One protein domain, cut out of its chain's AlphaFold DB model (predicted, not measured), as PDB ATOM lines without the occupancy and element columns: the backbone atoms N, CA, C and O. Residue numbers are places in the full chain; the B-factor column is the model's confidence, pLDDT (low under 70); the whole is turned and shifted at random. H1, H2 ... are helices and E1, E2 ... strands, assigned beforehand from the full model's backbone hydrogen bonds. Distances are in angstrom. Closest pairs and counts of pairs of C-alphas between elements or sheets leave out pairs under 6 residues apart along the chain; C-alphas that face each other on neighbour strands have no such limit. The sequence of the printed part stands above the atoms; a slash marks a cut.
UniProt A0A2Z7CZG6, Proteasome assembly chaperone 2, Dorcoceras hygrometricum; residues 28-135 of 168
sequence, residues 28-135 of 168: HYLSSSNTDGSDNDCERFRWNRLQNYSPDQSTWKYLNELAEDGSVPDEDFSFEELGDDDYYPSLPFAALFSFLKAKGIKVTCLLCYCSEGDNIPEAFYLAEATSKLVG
ATOM      1  N   HIS A  28     -48.338 -11.571  42.054       95.88
ATOM      2  CA  HIS A  28     -47.186 -10.744  41.749       95.88
ATOM      3  C   HIS A  28     -46.570 -11.198  40.429       95.88
ATOM      4  O   HIS A  28     -46.658 -12.378  40.090       95.88
ATOM      5  N   TYR A  29     -45.962 -10.288  39.674       97.38
ATOM      6  CA  TYR A  29     -45.355 -10.626  38.395       97.38
ATOM      7  C   TYR A  29     -44.006  -9.940  38.167       97.38
ATOM      8  O   TYR A  29     -43.763  -8.835  38.649       97.38
ATOM      9  N   LEU A  30     -43.155 -10.594  37.382       97.50
ATOM     10  CA  LEU A  30     -41.949 -10.023  36.789       97.50
ATOM     11  C   LEU A  30     -41.909 -10.437  35.319       97.50
ATOM     12  O   LEU A  30     -42.012 -11.626  35.026       97.50
ATOM     13  N   SER A  31     -41.782  -9.484  34.398       97.12
ATOM     14  CA  SER A  31     -41.793  -9.766  32.959       97.12
ATOM     15  C   SER A  31     -40.551  -9.247  32.256       97.12
ATOM     16  O   SER A  31     -40.014  -8.202  32.603       97.12
ATOM     17  N   SER A  32     -40.114  -9.953  31.219       96.12
ATOM     18  CA  SER A  32     -39.061  -9.486  30.318       96.12
ATOM     19  C   SER A  32     -39.582  -8.548  29.221       96.12
ATOM     20  O   SER A  32     -38.804  -8.164  28.350       96.12
ATOM     21  N   SER A  33     -40.885  -8.234  29.198       95.06
ATOM     22  CA  SER A  33     -41.502  -7.361  28.185       95.06
ATOM     23  C   SER A  33     -40.908  -5.953  28.181       95.06
ATOM     24  O   SER A  33     -40.675  -5.399  27.109       95.06
ATOM     25  N   ASN A  34     -40.616  -5.411  29.366       93.44
ATOM     26  CA  ASN A  34     -39.926  -4.140  29.561       93.44
ATOM     27  C   ASN A  34     -38.692  -4.336  30.456       93.44
ATOM     28  O   ASN A  34     -38.614  -5.273  31.251       93.44
ATOM     29  N   THR A  35     -37.712  -3.437  30.347       89.12
ATOM     30  CA  THR A  35     -36.448  -3.525  31.104       89.12
ATOM     31  C   THR A  35     -36.644  -3.399  32.617       89.12
ATOM     32  O   THR A  35     -35.934  -4.054  33.383       89.12
ATOM     33  N   ASP A  36     -37.643  -2.621  33.037       91.12
ATOM     34  CA  ASP A  36     -38.040  -2.382  34.431       91.12
ATOM     35  C   ASP A  36     -38.936  -3.491  35.018       91.12
ATOM     36  O   ASP A  36     -39.465  -3.354  36.123       91.12
ATOM     37  N   GLY A  37     -39.133  -4.586  34.279       93.44
ATOM     38  CA  GLY A  37     -39.916  -5.729  34.731       93.44
ATOM     39  C   GLY A  37     -41.427  -5.599  34.520       93.44
ATOM     40  O   GLY A  37     -42.158  -6.522  34.889       93.44
ATOM     41  N   SER A  38     -41.911  -4.472  33.976       95.00
ATOM     42  CA  SER A  38     -43.343  -4.211  33.768       95.00
ATOM     43  C   SER A  38     -43.924  -4.950  32.556       95.00
ATOM     44  O   SER A  38     -43.210  -5.349  31.632       95.00
ATOM     45  N   ASP A  39     -45.248  -5.129  32.564       96.69
ATOM     46  CA  ASP A  39     -45.992  -5.759  31.474       96.69
ATOM     47  C   ASP A  39     -47.440  -5.257  31.409       96.69
ATOM     48  O   ASP A  39     -48.210  -5.425  32.358       96.69
ATOM     49  N   ASN A  40     -47.829  -4.689  30.264       95.75
ATOM     50  CA  ASN A  40     -49.162  -4.119  30.054       95.75
ATOM     51  C   ASN A  40     -50.288  -5.151  30.231       95.75
ATOM     52  O   ASN A  40     -51.368  -4.802  30.720       95.75
ATOM     53  N   ASP A  41     -50.063  -6.412  29.851       93.56
ATOM     54  CA  ASP A  41     -51.078  -7.458  29.986       93.56
ATOM     55  C   ASP A  41     -51.281  -7.816  31.463       93.56
ATOM     56  O   ASP A  41     -52.418  -7.923  31.934       93.56
ATOM     57  N   CYS A  42     -50.196  -7.898  32.236       95.62
ATOM     58  CA  CYS A  42     -50.262  -8.136  33.680       95.62
ATOM     59  C   CYS A  42     -50.906  -6.957  34.430       95.62
ATOM     60  O   CYS A  42     -51.736  -7.155  35.325       95.62
ATOM     61  N   GLU A  43     -50.587  -5.721  34.039       95.06
ATOM     62  CA  GLU A  43     -51.181  -4.508  34.617       95.06
ATOM     63  C   GLU A  43     -52.681  -4.407  34.338       95.06
ATOM     64  O   GLU A  43     -53.461  -4.034  35.222       95.06
ATOM     65  N   ARG A  44     -53.124  -4.826  33.146       94.75
ATOM     66  CA  ARG A  44     -54.549  -4.914  32.802       94.75
ATOM     67  C   ARG A  44     -55.312  -5.846  33.748       94.75
ATOM     68  O   ARG A  44     -56.468  -5.563  34.077       94.75
ATOM     69  N   PHE A  45     -54.680  -6.922  34.220       92.12
ATOM     70  CA  PHE A  45     -55.253  -7.828  35.222       92.12
ATOM     71  C   PHE A  45     -55.167  -7.303  36.664       92.12
ATOM     72  O   PHE A  45     -55.678  -7.956  37.578       92.12
ATOM     73  N   ARG A  46     -54.599  -6.104  36.871       93.56
ATOM     74  CA  ARG A  46     -54.364  -5.478  38.183       93.56
ATOM     75  C   ARG A  46     -53.508  -6.348  39.104       93.56
ATOM     76  O   ARG A  46     -53.768  -6.421  40.306       93.56
ATOM     77  N   TRP A  47     -52.531  -7.044  38.531       94.88
ATOM     78  CA  TRP A  47     -51.531  -7.779  39.296       94.88
ATOM     79  C   TRP A  47     -50.432  -6.841  39.783       94.88
ATOM     80  O   TRP A  47     -50.164  -5.803  39.178       94.88
ATOM     81  N   ASN A  48     -49.802  -7.211  40.893       95.19
ATOM     82  CA  ASN A  48     -48.734  -6.418  41.476       95.19
ATOM     83  C   ASN A  48     -47.418  -6.730  40.770       95.19
ATOM     84  O   ASN A  48     -47.070  -7.887  40.577       95.19
ATOM     85  N   ARG A  49     -46.632  -5.716  40.433       95.25
ATOM     86  CA  ARG A  49     -45.246  -5.957  40.030       95.25
ATOM     87  C   ARG A  49     -44.443  -6.490  41.221       95.25
ATOM     88  O   ARG A  49     -44.731  -6.132  42.368       95.25
ATOM     89  N   LEU A  50     -43.455  -7.339  40.952       93.25
ATOM     90  CA  LEU A  50     -42.525  -7.837  41.955       93.25
ATOM     91  C   LEU A  50     -41.825  -6.647  42.615       93.25
ATOM     92  O   LEU A  50     -41.153  -5.857  41.951       93.25
ATOM     93  N   GLN A  51     -42.042  -6.498  43.917       84.88
ATOM     94  CA  GLN A  51     -41.418  -5.431  44.685       84.88
ATOM     95  C   GLN A  51     -39.904  -5.643  44.715       84.88
ATOM     96  O   GLN A  51     -39.439  -6.780  44.721       84.88
ATOM     97  N   ASN A  52     -39.160  -4.541  44.717       81.31
ATOM     98  CA  ASN A  52     -37.699  -4.522  44.790       81.31
ATOM     99  C   ASN A  52     -36.982  -5.176  43.593       81.31
ATOM    100  O   ASN A  52     -35.773  -5.361  43.642       81.31
ATOM    101  N   TYR A  53     -37.677  -5.481  42.487       88.62
ATOM    102  CA  TYR A  53     -36.969  -5.772  41.242       88.62
ATOM    103  C   TYR A  53     -36.261  -4.505  40.758       88.62
ATOM    104  O   TYR A  53     -36.902  -3.513  40.402       88.62
ATOM    105  N   SER A  54     -34.933  -4.566  40.730       88.31
ATOM    106  CA  SER A  54     -34.082  -3.545  40.143       88.31
ATOM    107  C   SER A  54     -33.011  -4.226  39.297       88.31
ATOM    108  O   SER A  54     -32.184  -4.954  39.849       88.31
ATOM    109  N   PRO A  55     -32.973  -3.995  37.972       85.81
ATOM    110  CA  PRO A  55     -31.910  -4.540  37.130       85.81
ATOM    111  C   PRO A  55     -30.531  -3.969  37.493       85.81
ATOM    112  O   PRO A  55     -29.518  -4.541  37.106       85.81
ATOM    113  N   ASP A  56     -30.488  -2.859  38.237       86.88
ATOM    114  CA  ASP A  56     -29.254  -2.194  38.648       86.88
ATOM    115  C   ASP A  56     -28.635  -2.763  39.932       86.88
ATOM    116  O   ASP A  56     -27.496  -2.413  40.262       86.88
ATOM    117  N   GLN A  57     -29.358  -3.626  40.646       88.12
ATOM    118  CA  GLN A  57     -28.883  -4.286  41.862       88.12
ATOM    119  C   GLN A  57     -27.793  -5.320  41.541       88.12
ATOM    120  O   GLN A  57     -27.863  -6.002  40.518       88.12
ATOM    121  N   SER A  58     -26.805  -5.454  42.431       86.94
ATOM    122  CA  SER A  58     -25.629  -6.327  42.270       86.94
ATOM    123  C   SER A  58     -26.001  -7.763  41.899       86.94
ATOM    124  O   SER A  58     -25.521  -8.276  40.892       86.94
ATOM    125  N   THR A  59     -26.912  -8.392  42.642       89.19
ATOM    126  CA  THR A  59     -27.291  -9.795  42.411       89.19
ATOM    127  C   THR A  59     -28.024  -9.983  41.078       89.19
ATOM    128  O   THR A  59     -27.780 -10.953  40.365       89.19
ATOM    129  N   TRP A  60     -28.877  -9.033  40.674       91.75
ATOM    130  CA  TRP A  60     -29.521  -9.078  39.355       91.75
ATOM    131  C   TRP A  60     -28.521  -8.859  38.212       91.75
ATOM    132  O   TRP A  60     -28.642  -9.523  37.182       91.75
ATOM    133  N   LYS A  61     -27.530  -7.973  38.382       90.56
ATOM    134  CA  LYS A  61     -26.431  -7.781  37.420       90.56
ATOM    135  C   LYS A  61     -25.606  -9.046  37.261       90.56
ATOM    136  O   LYS A  61     -25.482  -9.524  36.140       90.56
ATOM    137  N   TYR A  62     -25.177  -9.633  38.377       89.62
ATOM    138  CA  TYR A  62     -24.465 -10.908  38.399       89.62
ATOM    139  C   TYR A  62     -25.224 -11.988  37.617       89.62
ATOM    140  O   TYR A  62     -24.661 -12.640  36.741       89.62
ATOM    141  N   LEU A  63     -26.532 -12.146  37.865       92.00
ATOM    142  CA  LEU A  63     -27.354 -13.121  37.141       92.00
ATOM    143  C   LEU A  63     -27.472 -12.823  35.641       92.00
ATOM    144  O   LEU A  63     -27.525 -13.758  34.843       92.00
ATOM    145  N   ASN A  64     -27.553 -11.548  35.253       91.62
ATOM    146  CA  ASN A  64     -27.650 -11.156  33.848       91.62
ATOM    147  C   ASN A  64     -26.318 -11.376  33.113       91.62
ATOM    148  O   ASN A  64     -26.326 -11.964  32.037       91.62
ATOM    149  N   GLU A  65     -25.190 -10.995  33.713       91.06
ATOM    150  CA  GLU A  65     -23.845 -11.224  33.166       91.06
ATOM    151  C   GLU A  65     -23.557 -12.724  33.026       91.06
ATOM    152  O   GLU A  65     -23.167 -13.194  31.954       91.06
ATOM    153  N   LEU A  66     -23.862 -13.509  34.067       90.69
ATOM    154  CA  LEU A  66     -23.735 -14.966  34.032       90.69
ATOM    155  C   LEU A  66     -24.604 -15.591  32.926       90.69
ATOM    156  O   LEU A  66     -24.207 -16.571  32.293       90.69
ATOM    157  N   ALA A  67     -25.796 -15.041  32.689       92.00
ATOM    158  CA  ALA A  67     -26.710 -15.512  31.654       92.00
ATOM    159  C   ALA A  67     -26.259 -15.163  30.223       92.00
ATOM    160  O   ALA A  67     -26.535 -15.938  29.297       92.00
ATOM    161  N   GLU A  68     -25.600 -14.019  30.037       89.81
ATOM    162  CA  GLU A  68     -25.109 -13.532  28.743       89.81
ATOM    163  C   GLU A  68     -23.795 -14.213  28.341       89.81
ATOM    164  O   GLU A  68     -23.729 -14.821  27.266       89.81
ATOM    165  N   ASP A  69     -22.797 -14.194  29.227       82.44
ATOM    166  CA  ASP A  69     -21.420 -14.587  28.902       82.44
ATOM    167  C   ASP A  69     -21.054 -16.000  29.382       82.44
ATOM    168  O   ASP A  69     -20.070 -16.586  28.923       82.44
ATOM    169  N   GLY A  70     -21.838 -16.592  30.292       73.00
ATOM    170  CA  GLY A  70     -21.562 -17.917  30.864       73.00
ATOM    171  C   GLY A  70     -20.290 -17.984  31.719       73.00
ATOM    172  O   GLY A  70     -19.951 -19.054  32.226       73.00
ATOM    173  N   SER A  71     -19.588 -16.862  31.882       68.44
ATOM    174  CA  SER A  71     -18.482 -16.691  32.812       68.44
ATOM    175  C   SER A  71     -19.012 -16.297  34.182       68.44
ATOM    176  O   SER A  71     -19.863 -15.418  34.296       68.44
ATOM    177  N   VAL A  72     -18.474 -16.925  35.222       66.19
ATOM    178  CA  VAL A  72     -18.642 -16.450  36.596       66.19
ATOM    179  C   VAL A  72     -17.774 -15.192  36.728       66.19
ATOM    180  O   VAL A  72     -16.587 -15.282  36.408       66.19
ATOM    181  N   PRO A  73     -18.327 -14.033  37.121       62.12
ATOM    182  CA  PRO A  73     -17.525 -12.873  37.496       62.12
ATOM    183  C   PRO A  73     -16.434 -13.282  38.495       62.12
ATOM    184  O   PRO A  73     -16.711 -14.045  39.415       62.12
ATOM    185  N   ASP A  74     -15.206 -12.777  38.333       58.38
ATOM    186  CA  ASP A  74     -14.062 -13.065  39.225       58.38
ATOM    187  C   ASP A  74     -14.277 -12.576  40.680       58.38
ATOM    188  O   ASP A  74     -13.418 -12.765  41.543       58.38
ATOM    189  N   GLU A  75     -15.409 -11.925  40.964       60.66
ATOM    190  CA  GLU A  75     -15.818 -11.546  42.311       60.66
ATOM    191  C   GLU A  75     -16.321 -12.780  43.072       60.66
ATOM    192  O   GLU A  75     -17.257 -13.455  42.640       60.66
ATOM    193  N   ASP A  76     -15.704 -13.054  44.226       58.34
ATOM    194  CA  ASP A  76     -16.176 -14.024  45.219       58.34
ATOM    195  C   ASP A  76     -17.592 -13.604  45.656       58.34
ATOM    196  O   ASP A  76     -17.775 -12.802  46.574       58.34
ATOM    197  N   PHE A  77     -18.612 -14.080  44.939       61.34
ATOM    198  CA  PHE A  77     -20.003 -13.767  45.231       61.34
ATOM    199  C   PHE A  77     -20.390 -14.480  46.531       61.34
ATOM    200  O   PHE A  77     -20.828 -15.634  46.536       61.34
ATOM    201  N   SER A  78     -20.160 -13.806  47.657       64.50
ATOM    202  CA  SER A  78     -20.447 -14.341  48.980       64.50
ATOM    203  C   SER A  78     -21.951 -14.346  49.217       64.50
ATOM    204  O   SER A  78     -22.566 -13.326  49.525       64.50
ATOM    205  N   PHE A  79     -22.551 -15.531  49.128       63.00
ATOM    206  CA  PHE A  79     -23.950 -15.750  49.498       63.00
ATOM    207  C   PHE A  79     -24.215 -15.447  50.992       63.00
ATOM    208  O   PHE A  79     -25.366 -15.358  51.410       63.00
ATOM    209  N   GLU A  80     -23.159 -15.289  51.802       60.94
ATOM    210  CA  GLU A  80     -23.227 -15.004  53.240       60.94
ATOM    211  C   GLU A  80     -23.473 -13.514  53.558       60.94
ATOM    212  O   GLU A  80     -23.878 -13.205  54.678       60.94
ATOM    213  N   GLU A  81     -23.291 -12.599  52.593       65.25
ATOM    214  CA  GLU A  81     -23.524 -11.147  52.752       65.25
ATOM    215  C   GLU A  81     -24.823 -10.643  52.093       65.25
ATOM    216  O   GLU A  81     -25.046  -9.435  52.012       65.25
ATOM    217  N   LEU A  82     -25.695 -11.545  51.626       69.62
ATOM    218  CA  LEU A  82     -26.951 -11.167  50.971       69.62
ATOM    219  C   LEU A  82     -27.841 -10.352  51.916       69.62
ATOM    220  O   LEU A  82     -28.216 -10.811  52.999       69.62
ATOM    221  N   GLY A  83     -28.190  -9.141  51.487       74.19
ATOM    222  CA  GLY A  83     -29.136  -8.290  52.197       74.19
ATOM    223  C   GLY A  83     -30.585  -8.699  51.930       74.19
ATOM    224  O   GLY A  83     -30.876  -9.524  51.065       74.19
ATOM    225  N   ASP A  84     -31.526  -8.057  52.625       74.81
ATOM    226  CA  ASP A  84     -32.968  -8.268  52.403       74.81
ATOM    227  C   ASP A  84     -33.385  -7.986  50.947       74.81
ATOM    228  O   ASP A  84     -34.277  -8.644  50.404       74.81
ATOM    229  N   ASP A  85     -32.709  -7.043  50.284       79.19
ATOM    230  CA  ASP A  85     -32.954  -6.716  48.878       79.19
ATOM    231  C   ASP A  85     -32.564  -7.870  47.940       79.19
ATOM    232  O   ASP A  85     -33.132  -8.007  46.852       79.19
ATOM    233  N   ASP A  86     -31.642  -8.743  48.349       84.81
ATOM    234  CA  ASP A  86     -31.157  -9.859  47.537       84.81
ATOM    235  C   ASP A  86     -32.020 -11.119  47.649       84.81
ATOM    236  O   ASP A  86     -31.766 -12.113  46.961       84.81
ATOM    237  N   TYR A  87     -33.089 -11.076  48.450       87.88
ATOM    238  CA  TYR A  87     -33.974 -12.219  48.646       87.88
ATOM    239  C   TYR A  87     -34.480 -12.792  47.317       87.88
ATOM    240  O   TYR A  87     -34.249 -13.963  47.032       87.88
ATOM    241  N   TYR A  88     -35.121 -11.989  46.461       90.94
ATOM    242  CA  TYR A  88     -35.644 -12.478  45.179       90.94
ATOM    243  C   TYR A  88     -34.571 -12.958  44.196       90.94
ATOM    244  O   TYR A  88     -34.744 -14.058  43.666       90.94
ATOM    245  N   PRO A  89     -33.493 -12.198  43.923       91.88
ATOM    246  CA  PRO A  89     -32.463 -12.666  43.005       91.88
ATOM    247  C   PRO A  89     -31.677 -13.877  43.538       91.88
ATOM    248  O   PRO A  89     -31.111 -14.616  42.741       91.88
ATOM    249  N   SER A  90     -31.708 -14.167  44.844       88.75
ATOM    250  CA  SER A  90     -31.140 -15.407  45.397       88.75
ATOM    251  C   SER A  90     -31.956 -16.674  45.075       88.75
ATOM    252  O   SER A  90     -31.457 -17.794  45.210       88.75
ATOM    253  N   LEU A  91     -33.219 -16.534  44.645       91.31
ATOM    254  CA  LEU A  91     -34.103 -17.671  44.393       91.31
ATOM    255  C   LEU A  91     -33.898 -18.267  42.984       91.31
ATOM    256  O   LEU A  91     -33.682 -17.532  42.019       91.31
ATOM    257  N   PRO A  92     -34.095 -19.589  42.792       93.25
ATOM    258  CA  PRO A  92     -33.858 -20.253  41.503       93.25
ATOM    259  C   PRO A  92     -34.643 -19.683  40.312       93.25
ATOM    260  O   PRO A  92     -34.194 -19.775  39.169       93.25
ATOM    261  N   PHE A  93     -35.821 -19.094  40.556       95.06
ATOM    262  CA  PHE A  93     -36.624 -18.503  39.485       95.06
ATOM    263  C   PHE A  93     -35.913 -17.311  38.829       95.06
ATOM    264  O   PHE A  93     -36.081 -17.106  37.630       95.06
ATOM    265  N   ALA A  94     -35.121 -16.549  39.593       95.06
ATOM    266  CA  ALA A  94     -34.420 -15.368  39.107       95.06
ATOM    267  C   ALA A  94     -33.316 -15.750  38.117       95.06
ATOM    268  O   ALA A  94     -33.238 -15.176  37.034       95.06
ATOM    269  N   ALA A  95     -32.539 -16.792  38.429       94.12
ATOM    270  CA  ALA A  95     -31.537 -17.331  37.513       94.12
ATOM    271  C   ALA A  95     -32.166 -17.827  36.200       94.12
ATOM    272  O   ALA A  95     -31.680 -17.511  35.114       94.12
ATOM    273  N   LEU A  96     -33.288 -18.554  36.281       96.06
ATOM    274  CA  LEU A  96     -34.022 -18.993  35.090       96.06
ATOM    275  C   LEU A  96     -34.580 -17.805  34.290       96.06
ATOM    276  O   LEU A  96     -34.510 -17.807  33.062       96.06
ATOM    277  N   PHE A  97     -35.116 -16.794  34.975       96.62
ATOM    278  CA  PHE A  97     -35.618 -15.568  34.357       96.62
ATOM    279  C   PHE A  97     -34.511 -14.838  33.587       96.62
ATOM    280  O   PHE A  97     -34.685 -14.581  32.394       96.62
ATOM    281  N   SER A  98     -33.369 -14.566  34.225       95.06
ATOM    282  CA  SER A  98     -32.214 -13.915  33.591       95.06
ATOM    283  C   SER A  98     -31.688 -14.725  32.410       95.06
ATOM    284  O   SER A  98     -31.472 -14.166  31.337       95.06
ATOM    285  N   PHE A  99     -31.584 -16.050  32.549       95.31
ATOM    286  CA  PHE A  99     -31.164 -16.929  31.458       95.31
ATOM    287  C   PHE A  99     -32.101 -16.868  30.246       95.31
ATOM    288  O   PHE A  99     -31.651 -16.646  29.121       95.31
ATOM    289  N   LEU A 100     -33.411 -17.043  30.449       96.50
ATOM    290  CA  LEU A 100     -34.389 -17.000  29.355       96.50
ATOM    291  C   LEU A 100     -34.417 -15.621  28.686       96.50
ATOM    292  O   LEU A 100     -34.419 -15.538  27.454       96.50
ATOM    293  N   LYS A 101     -34.357 -14.555  29.491       95.31
ATOM    294  CA  LYS A 101     -34.264 -13.170  29.021       95.31
ATOM    295  C   LYS A 101     -33.019 -12.953  28.153       95.31
ATOM    296  O   LYS A 101     -33.158 -12.431  27.049       95.31
ATOM    297  N   ALA A 102     -31.839 -13.410  28.584       94.31
ATOM    298  CA  ALA A 102     -30.588 -13.305  27.820       94.31
ATOM    299  C   ALA A 102     -30.631 -14.089  26.496       94.31
ATOM    300  O   ALA A 102     -30.042 -13.682  25.496       94.31
ATOM    301  N   LYS A 103     -31.392 -15.191  26.438       94.88
ATOM    302  CA  LYS A 103     -31.652 -15.931  25.188       94.88
ATOM    303  C   LYS A 103     -32.701 -15.279  24.280       94.88
ATOM    304  O   LYS A 103     -33.050 -15.859  23.253       94.88
ATOM    305  N   GLY A 104     -33.214 -14.099  24.631       94.62
ATOM    306  CA  GLY A 104     -34.250 -13.403  23.867       94.62
ATOM    307  C   GLY A 104     -35.621 -14.083  23.929       94.62
ATOM    308  O   GLY A 104     -36.495 -13.787  23.112       94.62
ATOM    309  N   ILE A 105     -35.824 -15.001  24.878       95.75
ATOM    310  CA  ILE A 105     -37.108 -15.665  25.100       95.75
ATOM    311  C   ILE A 105     -37.944 -14.766  26.005       95.75
ATOM    312  O   ILE A 105     -37.527 -14.408  27.105       95.75
ATOM    313  N   LYS A 106     -39.152 -14.418  25.552       94.69
ATOM    314  CA  LYS A 106     -40.108 -13.685  26.385       94.69
ATOM    315  C   LYS A 106     -40.513 -14.548  27.576       94.69
ATOM    316  O   LYS A 106     -41.008 -15.659  27.390       94.69
ATOM    317  N   VAL A 107     -40.318 -14.026  28.779       96.25
ATOM    318  CA  VAL A 107     -40.591 -14.727  30.031       96.25
ATOM    319  C   VAL A 107     -41.370 -13.823  30.978       96.25
ATOM    320  O   VAL A 107     -41.040 -12.652  31.163       96.25
ATOM    321  N   THR A 108     -42.399 -14.390  31.601       97.38
ATOM    322  CA  THR A 108     -43.157 -13.753  32.677       97.38
ATOM    323  C   THR A 108     -43.242 -14.726  33.843       97.38
ATOM    324  O   THR A 108     -43.756 -15.836  33.704       97.38
ATOM    325  N   CYS A 109     -42.732 -14.318  34.998       97.19
ATOM    326  CA  CYS A 109     -42.865 -15.043  36.251       97.19
ATOM    327  C   CYS A 109     -44.134 -14.571  36.958       97.19
ATOM    328  O   CYS A 109     -44.291 -13.372  37.174       97.19
ATOM    329  N   LEU A 110     -45.011 -15.500  37.343       96.69
ATOM    330  CA  LEU A 110     -46.158 -15.236  38.212       96.69
ATOM    331  C   LEU A 110     -45.889 -15.845  39.587       96.69
ATOM    332  O   LEU A 110     -45.530 -17.019  39.685       96.69
ATOM    333  N   LEU A 111     -46.069 -15.054  40.639       94.50
ATOM    334  CA  LEU A 111     -45.826 -15.449  42.020       94.50
ATOM    335  C   LEU A 111     -47.109 -15.287  42.838       94.50
ATOM    336  O   LEU A 111     -47.781 -14.256  42.773       94.50
ATOM    337  N   CYS A 112     -47.438 -16.306  43.627       92.56
ATOM    338  CA  CYS A 112     -48.530 -16.282  44.593       92.56
ATOM    339  C   CYS A 112     -47.960 -16.653  45.961       92.56
ATOM    340  O   CYS A 112     -47.548 -17.794  46.172       92.56
ATOM    341  N   TYR A 113     -47.907 -15.684  46.873       88.75
ATOM    342  CA  TYR A 113     -47.420 -15.928  48.227       88.75
ATOM    343  C   TYR A 113     -48.451 -16.724  49.017       88.75
ATOM    344  O   TYR A 113     -49.635 -16.388  49.025       88.75
ATOM    345  N   CYS A 114     -47.980 -17.780  49.668       88.56
ATOM    346  CA  CYS A 114     -48.778 -18.695  50.463       88.56
ATOM    347  C   CYS A 114     -48.061 -18.973  51.786       88.56
ATOM    348  O   CYS A 114     -46.834 -18.887  51.869       88.56
ATOM    349  N   SER A 115     -48.829 -19.258  52.834       86.44
ATOM    350  CA  SER A 115     -48.269 -19.766  54.085       86.44
ATOM    351  C   SER A 115     -47.808 -21.215  53.913       86.44
ATOM    352  O   SER A 115     -48.192 -21.905  52.971       86.44
ATOM    353  N   GLU A 116     -46.988 -21.710  54.831       87.38
ATOM    354  CA  GLU A 116     -46.669 -23.135  54.875       87.38
ATOM    355  C   GLU A 116     -47.944 -23.978  55.086       87.38
ATOM    356  O   GLU A 116     -48.806 -23.613  55.889       87.38
ATOM    357  N   GLY A 117     -48.059 -25.108  54.375       87.56
ATOM    358  CA  GLY A 117     -49.150 -26.069  54.544       87.56
ATOM    359  C   GLY A 117     -49.925 -26.371  53.261       87.56
ATOM    360  O   GLY A 117     -49.344 -26.667  52.215       87.56
ATOM    361  N   ASP A 118     -51.253 -26.377  53.377       87.94
ATOM    362  CA  ASP A 118     -52.172 -26.728  52.295       87.94
ATOM    363  C   ASP A 118     -52.409 -25.546  51.349       87.94
ATOM    364  O   ASP A 118     -53.277 -24.707  51.579       87.94
ATOM    365  N   ASN A 119     -51.635 -25.527  50.266       89.81
ATOM    366  CA  ASN A 119     -51.640 -24.460  49.266       89.81
ATOM    367  C   ASN A 119     -52.425 -24.838  47.997       89.81
ATOM    368  O   ASN A 119     -52.161 -24.335  46.899       89.81
ATOM    369  N   ILE A 120     -53.367 -25.781  48.120       88.31
ATOM    370  CA  ILE A 120     -54.241 -26.210  47.021       88.31
ATOM    371  C   ILE A 120     -55.034 -25.030  46.419       88.31
ATOM    372  O   ILE A 120     -55.068 -24.913  45.188       88.31
ATOM    373  N   PRO A 121     -55.662 -24.137  47.213       86.56
ATOM    374  CA  PRO A 121     -56.376 -22.981  46.671       86.56
ATOM    375  C   PRO A 121     -55.471 -22.033  45.871       86.56
ATOM    376  O   PRO A 121     -55.845 -21.593  44.781       86.56
ATOM    377  N   GLU A 122     -54.271 -21.754  46.374       89.50
ATOM    378  CA  GLU A 122     -53.278 -20.873  45.761       89.50
ATOM    379  C   GLU A 122     -52.741 -21.464  44.458       89.50
ATOM    380  O   GLU A 122     -52.570 -20.738  43.478       89.50
ATOM    381  N   ALA A 123     -52.564 -22.786  44.398       88.94
ATOM    382  CA  ALA A 123     -52.197 -23.480  43.170       88.94
ATOM    383  C   ALA A 123     -53.257 -23.295  42.070       88.94
ATOM    384  O   ALA A 123     -52.911 -22.977  40.929       88.94
ATOM    385  N   PHE A 124     -54.550 -23.426  42.396       88.44
ATOM    386  CA  PHE A 124     -55.621 -23.148  41.429       88.44
ATOM    387  C   PHE A 124     -55.711 -21.670  41.061       88.44
ATOM    388  O   PHE A 124     -55.986 -21.344  39.905       88.44
ATOM    389  N   TYR A 125     -55.458 -20.775  42.013       88.94
ATOM    390  CA  TYR A 125     -55.435 -19.340  41.755       88.94
ATOM    391  C   TYR A 125     -54.319 -18.959  40.772       88.94
ATOM    392  O   TYR A 125     -54.567 -18.232  39.806       88.94
ATOM    393  N   LEU A 126     -53.119 -19.515  40.956       91.94
ATOM    394  CA  LEU A 126     -51.989 -19.327  40.050       91.94
ATOM    395  C   LEU A 126     -52.252 -19.958  38.674       91.94
ATOM    396  O   LEU A 126     -51.970 -19.335  37.653       91.94
ATOM    397  N   ALA A 127     -52.855 -21.149  38.621       90.75
ATOM    398  CA  ALA A 127     -53.241 -21.793  37.364       90.75
ATOM    399  C   ALA A 127     -54.255 -20.947  36.571       90.75
ATOM    400  O   ALA A 127     -54.110 -20.754  35.362       90.75
ATOM    401  N   GLU A 128     -55.252 -20.380  37.254       89.62
ATOM    402  CA  GLU A 128     -56.238 -19.483  36.650       89.62
ATOM    403  C   GLU A 128     -55.602 -18.180  36.146       89.62
ATOM    404  O   GLU A 128     -55.956 -17.699  35.069       89.62
ATOM    405  N   ALA A 129     -54.645 -17.616  36.890       91.81
ATOM    406  CA  ALA A 129     -53.876 -16.454  36.453       91.81
ATOM    407  C   ALA A 129     -53.081 -16.761  35.175       91.81
ATOM    408  O   ALA A 129     -53.216 -16.046  34.183       91.81
ATOM    409  N   THR A 130     -52.351 -17.875  35.144       92.56
ATOM    410  CA  THR A 130     -51.607 -18.323  33.958       92.56
ATOM    411  C   THR A 130     -52.526 -18.525  32.751       92.56
ATOM    412  O   THR A 130     -52.228 -18.043  31.660       92.56
ATOM    413  N   SER A 131     -53.686 -19.166  32.941       90.31
ATOM    414  CA  SER A 131     -54.694 -19.358  31.885       90.31
ATOM    415  C   SER A 131     -55.147 -18.025  31.279       90.31
ATOM    416  O   SER A 131     -55.277 -17.914  30.061       90.31
ATOM    417  N   LYS A 132     -55.357 -17.002  32.120       90.12
ATOM    418  CA  LYS A 132     -55.731 -15.648  31.682       90.12
ATOM    419  C   LYS A 132     -54.605 -14.960  30.919       90.12
ATOM    420  O   LYS A 132     -54.885 -14.369  29.880       90.12
ATOM    421  N   LEU A 133     -53.367 -15.059  31.405       92.25
ATOM    422  CA  LEU A 133     -52.204 -14.439  30.765       92.25
ATOM    423  C   LEU A 133     -51.962 -14.995  29.356       92.25
ATOM    424  O   LEU A 133     -51.719 -14.234  28.430       92.25
ATOM    425  N   VAL A 134     -52.090 -16.312  29.178       91.25
ATOM    426  CA  VAL A 134     -51.874 -16.974  27.877       91.25
ATOM    427  C   VAL A 134     -53.086 -16.815  26.940       91.25
ATOM    428  O   VAL A 134     -53.056 -17.251  25.793       91.25
ATOM    429  N   GLY A 135     -54.176 -16.186  27.393       87.06
ATOM    430  CA  GLY A 135     -55.390 -16.022  26.588       87.06
ATOM    431  C   GLY A 135     -56.165 -17.324  26.369       87.06
ATOM    432  O   GLY A 135     -57.094 -17.353  25.564       87.06
TER     433      GLY A 135
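What this domain is: This is residues 28 to 135 of the 168 residues of the protein "Proteasome assembly chaperone 2" of Dorcoceras hygrometricum (UniProt A0A2Z7CZG6). A short ribbon of two antiparallel strands, E1 and E2, makes the middle, with H4 beside E2 on one side and H3 on the other; H2 packs on H3 at a steep slant and lies farther out than H3. The small H1 lies near the last turn of H4, the link of residues 45 to 57 runs from H1 past E1 to H2, a long link loops out from H2 and back to H3, and residues 115 to 121 stick out. The printed part has 108 residues with four named helices and two named strands in the order E1, H1, H2, H3, E2, H4; the class is mostly helix, though under half of the residues are in named elements. It is compact, with a radius of gyration of the C-alphas of 15.0 A, and spans 43 by 33 by 19 A.

How they stand to each other: In the sheet, E1, residues 28 to 31, and E2, residues 108 to 112, are antiparallel neighbours, with 169 degrees between their directions. N 28 and O 111 are 2.8 A apart and N 30 and O 109 are 3.0 A apart, both within hydrogen-bond range. Residues 28 to 29 of E1 also pair, parallel, with residues 48 to 49. The closest C-alphas of E2 and H4, residues 120 to 133, are those of Cys 112 and Leu 126, 6.5 A apart. Those of E2 and H3, residues 92 to 102, are Phe 97 and Cys 109, 7.5 A apart. H3 and H4 are apart. H2, residues 58 to 69, touches H3, with the C-alphas of Ala 67 and Phe 99 closest at 4.7 A; they run the same way at a steep tilt of 49 degrees. H1, residues 40 to 44, is close to H4 but not clearly touching, with the C-alphas of Asp 41 and Leu 133 closest at 7.1 A. In H1, H2, H3 and H4 every O i to N i+4 pair is within hydrogen-bond range.

Where its parts are: E1 begins at C-alpha 28, (-47.186, -10.744, 41.749). E2 measures 13.3 A from first to last C-alpha, H2 16.3 A and H3 15.7 A; H3 begins at C-alpha 92, (-33.858, -20.253, 41.503). H4, the longest helix, measures 20.2 A and ends at C-alpha 133, (-52.204, -14.439, 30.765).

The domain as a whole: The two C-alphas farthest apart are those of Asp 74 and Pro 121, at 44.1 A. The printed part has no cut. The links H1 to H2, 13 residues, and H2 to H3, 22 residues, are long, while H3 to E2 is tight. The mean pLDDT of the printed part is 88.1, and residues 71 to 82 are under 70.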